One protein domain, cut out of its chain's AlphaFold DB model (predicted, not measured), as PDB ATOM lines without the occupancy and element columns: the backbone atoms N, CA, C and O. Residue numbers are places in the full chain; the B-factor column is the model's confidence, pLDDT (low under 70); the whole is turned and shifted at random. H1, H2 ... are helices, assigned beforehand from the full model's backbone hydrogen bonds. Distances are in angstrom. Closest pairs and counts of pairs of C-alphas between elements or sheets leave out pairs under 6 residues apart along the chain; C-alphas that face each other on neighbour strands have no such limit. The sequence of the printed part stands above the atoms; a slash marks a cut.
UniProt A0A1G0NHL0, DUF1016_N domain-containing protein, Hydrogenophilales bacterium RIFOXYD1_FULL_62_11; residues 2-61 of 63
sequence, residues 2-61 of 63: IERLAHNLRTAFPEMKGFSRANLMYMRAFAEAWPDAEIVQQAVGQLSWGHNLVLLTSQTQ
ATOM      1  N   ILE A   2     -47.742 -49.780  -9.882       78.38
ATOM      2  CA  ILE A   2     -47.155 -48.998  -8.766       78.38
ATOM      3  C   ILE A   2     -47.631 -49.459  -7.375       78.38
ATOM      4  O   ILE A   2     -46.862 -49.422  -6.426       78.38
ATOM      5  N   GLU A   3     -48.856 -49.974  -7.248       81.00
ATOM      6  CA  GLU A   3     -49.369 -50.524  -5.979       81.00
ATOM      7  C   GLU A   3     -48.606 -51.760  -5.501       81.00
ATOM      8  O   GLU A   3     -48.220 -51.837  -4.338       81.00
ATOM      9  N   ARG A   4     -48.329 -52.702  -6.411       84.44
ATOM     10  CA  ARG A   4     -47.547 -53.903  -6.094       84.44
ATOM     11  C   ARG A   4     -46.110 -53.536  -5.721       84.44
ATOM     12  O   ARG A   4     -45.562 -54.107  -4.789       84.44
ATOM     13  N   LEU A   5     -45.527 -52.553  -6.410       82.44
ATOM     14  CA  LEU A   5     -44.194 -52.039  -6.095       82.44
ATOM     15  C   LEU A   5     -44.154 -51.359  -4.717       82.44
ATOM     16  O   LEU A   5     -43.268 -51.660  -3.925       82.44
ATOM     17  N   ALA A   6     -45.137 -50.509  -4.403       79.25
ATOM     18  CA  ALA A   6     -45.263 -49.861  -3.095       79.25
ATOM     19  C   ALA A   6     -45.365 -50.882  -1.960       79.25
ATOM     20  O   ALA A   6     -44.681 -50.763  -0.947       79.25
ATOM     21  N   HIS A   7     -46.208 -51.899  -2.144       84.38
ATOM     22  CA  HIS A   7     -46.367 -52.969  -1.171       84.38
ATOM     23  C   HIS A   7     -45.053 -53.737  -0.969       84.38
ATOM     24  O   HIS A   7     -44.594 -53.866   0.161       84.38
ATOM     25  N   ASN A   8     -44.399 -54.154  -2.056       83.94
ATOM     26  CA  ASN A   8     -43.137 -54.891  -1.985       83.94
ATOM     27  C   ASN A   8     -42.018 -54.085  -1.309       83.94
ATOM     28  O   ASN A   8     -41.299 -54.635  -0.481       83.94
ATOM     29  N   LEU A   9     -41.884 -52.789  -1.613       82.25
ATOM     30  CA  LEU A   9     -40.864 -51.930  -1.000       82.25
ATOM     31  C   LEU A   9     -41.115 -51.707   0.495       82.25
ATOM     32  O   LEU A   9     -40.172 -51.730   1.278       82.25
ATOM     33  N   ARG A  10     -42.376 -51.552   0.916       81.50
ATOM     34  CA  ARG A  10     -42.717 -51.448   2.346       81.50
ATOM     35  C   ARG A  10     -42.450 -52.745   3.104       81.50
ATOM     36  O   ARG A  10     -42.032 -52.684   4.252       81.50
ATOM     37  N   THR A  11     -42.684 -53.896   2.477       84.94
ATOM     38  CA  THR A  11     -42.406 -55.203   3.089       84.94
ATOM     39  C   THR A  11     -40.905 -55.486   3.169       84.94
ATOM     40  O   THR A  11     -40.442 -55.997   4.181       84.94
ATOM     41  N   ALA A  12     -40.139 -55.139   2.130       86.12
ATOM     42  CA  ALA A  12     -38.691 -55.346   2.095       86.12
ATOM     43  C   ALA A  12     -37.920 -54.374   3.006       86.12
ATOM     44  O   ALA A  12     -36.856 -54.725   3.509       86.12
ATOM     45  N   PHE A  13     -38.461 -53.173   3.238       83.06
ATOM     46  CA  PHE A  13     -37.827 -52.124   4.040       83.06
ATOM     47  C   PHE A  13     -38.820 -51.520   5.051       83.06
ATOM     48  O   PHE A  13     -39.221 -50.362   4.910       83.06
ATOM     49  N   PRO A  14     -39.237 -52.281   6.078       77.56
ATOM     50  CA  PRO A  14     -40.303 -51.870   6.995       77.56
ATOM     51  C   PRO A  14     -39.955 -50.635   7.841       77.56
ATOM     52  O   PRO A  14     -40.856 -49.896   8.240       77.56
ATOM     53  N   GLU A  15     -38.667 -50.371   8.079       80.19
ATOM     54  CA  GLU A  15     -38.200 -49.191   8.819       80.19
ATOM     55  C   GLU A  15     -38.100 -47.925   7.947       80.19
ATOM     56  O   GLU A  15     -38.056 -46.806   8.465       80.19
ATOM     57  N   MET A  16     -38.108 -48.071   6.617       73.06
ATOM     58  CA  MET A  16     -38.023 -46.945   5.688       73.06
ATOM     59  C   MET A  16     -39.406 -46.331   5.435       73.06
ATOM     60  O   MET A  16     -40.366 -46.992   5.035       73.06
ATOM     61  N   LYS A  17     -39.507 -45.013   5.626       75.56
ATOM     62  CA  LYS A  17     -40.712 -44.226   5.322       75.56
ATOM     63  C   LYS A  17     -40.651 -43.701   3.883       75.56
ATOM     64  O   LYS A  17     -39.580 -43.555   3.312       75.56
ATOM     65  N   GLY A  18     -41.809 -43.386   3.301       74.56
ATOM     66  CA  GLY A  18     -41.885 -42.758   1.974       74.56
ATOM     67  C   GLY A  18     -42.208 -43.697   0.808       74.56
ATOM     68  O   GLY A  18     -42.358 -43.227  -0.307       74.56
ATOM     69  N   PHE A  19     -42.434 -44.995   1.006       80.06
ATOM     70  CA  PHE A  19     -42.871 -45.890  -0.084       80.06
ATOM     71  C   PHE A  19     -44.398 -45.987  -0.234       80.06
ATOM     72  O   PHE A  19     -44.951 -47.044  -0.537       80.06
ATOM     73  N   SER A  20     -45.119 -44.886   0.000       82.19
ATOM     74  CA  SER A  20     -46.552 -44.842  -0.307       82.19
ATOM     75  C   SER A  20     -46.768 -44.803  -1.825       82.19
ATOM     76  O   SER A  20     -45.932 -44.305  -2.578       82.19
ATOM     77  N   ARG A  21     -47.927 -45.287  -2.289       80.75
ATOM     78  CA  ARG A  21     -48.314 -45.241  -3.709       80.75
ATOM     79  C   ARG A  21     -48.215 -43.828  -4.290       80.75
ATOM     80  O   ARG A  21     -47.718 -43.666  -5.397       80.75
ATOM     81  N   ALA A  22     -48.684 -42.823  -3.547       80.38
ATOM     82  CA  ALA A  22     -48.628 -41.428  -3.969       80.38
ATOM     83  C   ALA A  22     -47.179 -40.947  -4.117       80.38
ATOM     84  O   ALA A  22     -46.835 -40.364  -5.139       80.38
ATOM     85  N   ASN A  23     -46.310 -41.268  -3.153       80.06
ATOM     86  CA  ASN A  23     -44.910 -40.863  -3.216       80.06
ATOM     87  C   ASN A  23     -44.168 -41.514  -4.394       80.06
ATOM     88  O   ASN A  23     -43.390 -40.850  -5.066       80.06
ATOM     89  N   LEU A  24     -44.468 -42.779  -4.710       85.25
ATOM     90  CA  LEU A  24     -43.905 -43.439  -5.894       85.25
ATOM     91  C   LEU A  24     -44.386 -42.822  -7.214       85.25
ATOM     92  O   LEU A  24     -43.623 -42.786  -8.176       85.25
ATOM     93  N   MET A  25     -45.624 -42.320  -7.278       84.94
ATOM     94  CA  MET A  25     -46.091 -41.570  -8.451       84.94
ATOM     95  C   MET A  25     -45.340 -40.243  -8.598       84.94
ATOM     96  O   MET A  25     -44.953 -39.898  -9.710       84.94
ATOM     97  N   TYR A  26     -45.074 -39.541  -7.492       84.75
ATOM     98  CA  TYR A  26     -44.249 -38.330  -7.512       84.75
ATOM     99  C   TYR A  26     -42.802 -38.615  -7.919       84.75
ATOM    100  O   TYR A  26     -42.276 -37.911  -8.773       84.75
ATOM    101  N   MET A  27     -42.178 -39.671  -7.385       83.88
ATOM    102  CA  MET A  27     -40.831 -40.099  -7.794       83.88
ATOM    103  C   MET A  27     -40.764 -40.414  -9.292       83.88
ATOM    104  O   MET A  27     -39.800 -40.040  -9.954       83.88
ATOM    105  N   ARG A  28     -41.801 -41.060  -9.837       85.12
ATOM    106  CA  ARG A  28     -41.903 -41.337 -11.273       85.12
ATOM    107  C   ARG A  28     -42.036 -40.056 -12.096       85.12
ATOM    108  O   ARG A  28     -41.279 -39.883 -13.040       85.12
ATOM    109  N   ALA A  29     -42.961 -39.170 -11.733       84.25
ATOM    110  CA  ALA A  29     -43.158 -37.903 -12.437       84.25
ATOM    111  C   ALA A  29     -41.894 -37.028 -12.397       84.25
ATOM    112  O   ALA A  29     -41.548 -36.387 -13.383       84.25
ATOM    113  N   PHE A  30     -41.178 -37.043 -11.271       82.81
ATOM    114  CA  PHE A  30     -39.897 -36.365 -11.124       82.81
ATOM    115  C   PHE A  30     -38.829 -36.945 -12.064       82.81
ATOM    116  O   PHE A  30     -38.181 -36.190 -12.780       82.81
ATOM    117  N   ALA A  31     -38.687 -38.273 -12.112       82.56
ATOM    118  CA  ALA A  31     -37.747 -38.938 -13.016       82.56
ATOM    119  C   ALA A  31     -38.089 -38.713 -14.502       82.56
ATOM    120  O   ALA A  31     -37.194 -38.566 -15.324       82.56
ATOM    121  N   GLU A  32     -39.377 -38.654 -14.850       81.94
ATOM    122  CA  GLU A  32     -39.838 -38.357 -16.215       81.94
ATOM    123  C   GLU A  32     -39.585 -36.889 -16.612       81.94
ATOM    124  O   GLU A  32     -39.320 -36.612 -17.780       81.94
ATOM    125  N   ALA A  33     -39.641 -35.952 -15.660       84.12
ATOM    126  CA  ALA A  33     -39.399 -34.527 -15.904       84.12
ATOM    127  C   ALA A  33     -37.906 -34.159 -16.040       84.12
ATOM    128  O   ALA A  33     -37.591 -33.124 -16.624       84.12
ATOM    129  N   TRP A  34     -36.997 -35.006 -15.545       77.69
ATOM    130  CA  TRP A  34     -35.541 -34.854 -15.683       77.69
ATOM    131  C   TRP A  34     -34.913 -36.138 -16.251       77.69
ATOM    132  O   TRP A  34     -34.295 -36.901 -15.508       77.69
ATOM    133  N   PRO A  35     -35.065 -36.399 -17.564       69.62
ATOM    134  CA  PRO A  35     -34.576 -37.624 -18.200       69.62
ATOM    135  C   PRO A  35     -33.042 -37.704 -18.258       69.62
ATOM    136  O   PRO A  35     -32.494 -38.802 -18.228       69.62
ATOM    137  N   ASP A  36     -32.352 -36.559 -18.250       72.56
ATOM    138  CA  ASP A  36     -30.888 -36.458 -18.167       72.56
ATOM    139  C   ASP A  36     -30.388 -36.570 -16.713       72.56
ATOM    140  O   ASP A  36     -29.451 -35.885 -16.297       72.56
ATOM    141  N   ALA A  37     -31.044 -37.407 -15.902       59.50
ATOM    142  CA  ALA A  37     -30.627 -37.704 -14.540       59.50
ATOM    143  C   ALA A  37     -29.361 -38.566 -14.566       59.50
ATOM    144  O   ALA A  37     -29.377 -39.784 -14.384       59.50
ATOM    145  N   GLU A  38     -28.235 -37.906 -14.779       60.31
ATOM    146  CA  GLU A  38     -26.927 -38.428 -14.451       60.31
ATOM    147  C   GLU A  38     -26.951 -38.655 -12.921       60.31
ATOM    148  O   GLU A  38     -26.996 -37.709 -12.132       60.31
ATOM    149  N   ILE A  39     -27.071 -39.913 -12.466       61.19
ATOM    150  CA  ILE A  39     -27.004 -40.271 -11.035       61.19
ATOM    151  C   ILE A  39     -25.550 -40.085 -10.602       61.19
ATOM    152  O   ILE A  39     -24.799 -41.036 -10.396       61.19
ATOM    153  N   VAL A  40     -25.114 -38.836 -10.513       50.12
ATOM    154  CA  VAL A  40     -23.750 -38.492 -10.159       50.12
ATOM    155  C   VAL A  40     -23.685 -38.084  -8.706       50.12
ATOM    156  O   VAL A  40     -23.608 -36.914  -8.346       50.12
ATOM    157  N   GLN A  41     -23.514 -39.092  -7.852       51.38
ATOM    158  CA  GLN A  41     -22.482 -38.951  -6.828       51.38
ATOM    159  C   GLN A  41     -21.090 -38.962  -7.501       51.38
ATOM    160  O   GLN A  41     -20.313 -39.888  -7.302       51.38
ATOM    161  N   GLN A  42     -20.742 -37.952  -8.310       50.69
ATOM    162  CA  GLN A  42     -19.382 -37.826  -8.875       50.69
ATOM    163  C   GLN A  42     -18.555 -36.678  -8.301       50.69
ATOM    164  O   GLN A  42     -17.401 -36.545  -8.684       50.69
ATOM    165  N   ALA A  43     -19.048 -35.901  -7.333       53.47
ATOM    166  CA  ALA A  43     -18.176 -34.933  -6.659       53.47
ATOM    167  C   ALA A  43     -17.349 -35.571  -5.526       53.47
ATOM    168  O   ALA A  43     -16.191 -35.217  -5.333       53.47
ATOM    169  N   VAL A  44     -17.910 -36.551  -4.802       50.78
ATOM    170  CA  VAL A  44     -17.238 -37.188  -3.646       50.78
ATOM    171  C   VAL A  44     -16.598 -38.541  -3.977       50.78
ATOM    172  O   VAL A  44     -15.743 -39.004  -3.234       50.78
ATOM    173  N   GLY A  45     -16.989 -39.179  -5.088       52.56
ATOM    174  CA  GLY A  45     -16.455 -40.480  -5.516       52.56
ATOM    175  C   GLY A  45     -15.234 -40.409  -6.443       52.56
ATOM    176  O   GLY A  45     -14.520 -41.397  -6.574       52.56
ATOM    177  N   GLN A  46     -14.974 -39.262  -7.084       57.25
ATOM    178  CA  GLN A  46     -13.840 -39.088  -8.013       57.25
ATOM    179  C   GLN A  46     -12.554 -38.631  -7.312       57.25
ATOM    180  O   GLN A  46     -11.453 -38.787  -7.835       57.25
ATOM    181  N   LEU A  47     -12.680 -38.105  -6.094       58.88
ATOM    182  CA  LEU A  47     -11.561 -37.804  -5.219       58.88
ATOM    183  C   LEU A  47     -11.676 -38.713  -4.005       58.88
ATOM    184  O   LEU A  47     -12.581 -38.556  -3.190       58.88
ATOM    185  N   SER A  48     -10.756 -39.673  -3.884       65.81
ATOM    186  CA  SER A  48     -10.625 -40.445  -2.649       65.81
ATOM    187  C   SER A  48     -10.544 -39.477  -1.461       65.81
ATOM    188  O   SER A  48      -9.980 -38.388  -1.578       65.81
ATOM    189  N   TRP A  49     -11.084 -39.852  -0.300       64.19
ATOM    190  CA  TRP A  49     -11.000 -39.020   0.910       64.19
ATOM    191  C   TRP A  49      -9.554 -38.572   1.227       64.19
ATOM    192  O   TRP A  49      -9.337 -37.482   1.752       64.19
ATOM    193  N   GLY A  50      -8.555 -39.355   0.800       68.31
ATOM    194  CA  GLY A  50      -7.143 -38.975   0.826       68.31
ATOM    195  C   GLY A  50      -6.801 -37.728  -0.006       68.31
ATOM    196  O   GLY A  50      -6.058 -36.879   0.475       68.31
ATOM    197  N   HIS A  51      -7.366 -37.549  -1.205       70.75
ATOM    198  CA  HIS A  51      -7.172 -36.325  -1.998       70.75
ATOM    199  C   HIS A  51      -7.760 -35.091  -1.302       70.75
ATOM    200  O   HIS A  51      -7.143 -34.027  -1.317       70.75
ATOM    201  N   ASN A  52      -8.906 -35.239  -0.630       70.44
ATOM    202  CA  ASN A  52      -9.494 -34.151   0.159       70.44
ATOM    203  C   ASN A  52      -8.591 -33.765   1.342       70.44
ATOM    204  O   ASN A  52      -8.375 -32.581   1.591       70.44
ATOM    205  N   LEU A  53      -7.996 -34.750   2.023       76.62
ATOM    206  CA  LEU A  53      -6.995 -34.528   3.073       76.62
ATOM    207  C   LEU A  53      -5.747 -33.801   2.552       76.62
ATOM    208  O   LEU A  53      -5.275 -32.873   3.205       76.62
ATOM    209  N   VAL A  54      -5.230 -34.164   1.374       78.31
ATOM    210  CA  VAL A  54      -4.073 -33.479   0.765       78.31
ATOM    211  C   VAL A  54      -4.400 -32.021   0.433       78.31
ATOM    212  O   VAL A  54      -3.617 -31.132   0.756       78.31
ATOM    213  N   LEU A  55      -5.574 -31.741  -0.139       74.00
ATOM    214  CA  LEU A  55      -5.990 -30.365  -0.432       74.00
ATOM    215  C   LEU A  55      -6.135 -29.530   0.850       74.00
ATOM    216  O   LEU A  55      -5.583 -28.433   0.924       74.00
ATOM    217  N   LEU A  56      -6.799 -30.069   1.877       73.50
ATOM    218  CA  LEU A  56      -6.988 -29.388   3.163       73.50
ATOM    219  C   LEU A  56      -5.658 -29.123   3.881       73.50
ATOM    220  O   LEU A  56      -5.439 -28.017   4.367       73.50
ATOM    221  N   THR A  57      -4.751 -30.102   3.905       69.56
ATOM    222  CA  THR A  57      -3.424 -29.948   4.530       69.56
ATOM    223  C   THR A  57      -2.503 -29.017   3.742       69.56
ATOM    224  O   THR A  57      -1.711 -28.295   4.349       69.56
ATOM    225  N   SER A  58      -2.621 -28.968   2.411       62.53
ATOM    226  CA  SER A  58      -1.817 -28.065   1.577       62.53
ATOM    227  C   SER A  58      -2.199 -26.587   1.749       62.53
ATOM    228  O   SER A  58      -1.322 -25.724   1.706       62.53
ATOM    229  N   GLN A  59      -3.474 -26.289   2.032       57.53
ATOM    230  CA  GLN A  59      -3.939 -24.930   2.345       57.53
ATOM    231  C   GLN A  59      -3.451 -24.439   3.717       57.53
ATOM    232  O   GLN A  59      -3.316 -23.239   3.928       57.53
ATOM    233  N   THR A  60      -3.118 -25.349   4.638       56.19
ATOM    234  CA  THR A  60      -2.542 -25.002   5.949       56.19
ATOM    235  C   THR A  60      -1.052 -24.631   5.875       56.19
ATOM    236  O   THR A  60      -0.518 -24.099   6.838       56.19
ATOM    237  N   GLN A  61      -0.365 -24.851   4.745       55.97
ATOM    238  CA  GLN A  61       1.058 -24.499   4.570       55.97
ATOM    239  C   GLN A  61       1.310 -23.156   3.862       55.97
ATOM    240  O   GLN A  61       2.463 -22.770   3.671       55.97
TER     241      GLN A  61
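What this domain is: This is residues 2 to 61 of the 63 residues of the protein "DUF1016_N domain-containing protein" of Hydrogenophilales bacterium RIFOXYD1_FULL_62_11 (UniProt A0A1G0NHL0). Two helices, H1 and H2, meet near one end of each and open as a wide V, and from the far end of H2 a long bare link sticks out to a lone third helix, H3. The 60 printed residues hold three named helices, in the order H1, H2, H3, and no named strand; the class is all helix. The whole is extended, with a radius of gyration of the C-alphas of 19.1 A and spans of 57 by 29 by 14 A.

Where its parts are: Find C-alpha 2 at (-47.155, -48.998, -8.766); from there H1 runs through residues 2 to 12, 15.2 A long. H2, residues 21 to 33, is 18.5 A long. H3, residues 49 to 59, runs 15.8 A to C-alpha 59 at (-3.939, -24.930, 2.345).

How they stand to each other: H1 and H2 touch, H2 with residues 21 to 25 alone; look at the closest C-alphas, Ala 6 and Arg 21, 5.6 A apart. They run opposite ways at a steep tilt of 67 degrees, only just short of about perpendicular. H3 is apart from H1 and H2. In H1, H2 and H3 every O i to N i+4 pair is within hydrogen-bond range.

The domain as a whole: The farthest C-alphas, of Arg 4 and Gln 61, are 57.8 A apart. The link from H2 to H3 is long, 15 residues. The printed part has no cut. In this model, pLDDT is under 70 at residues 35, 37 to 50 and 57 to 61.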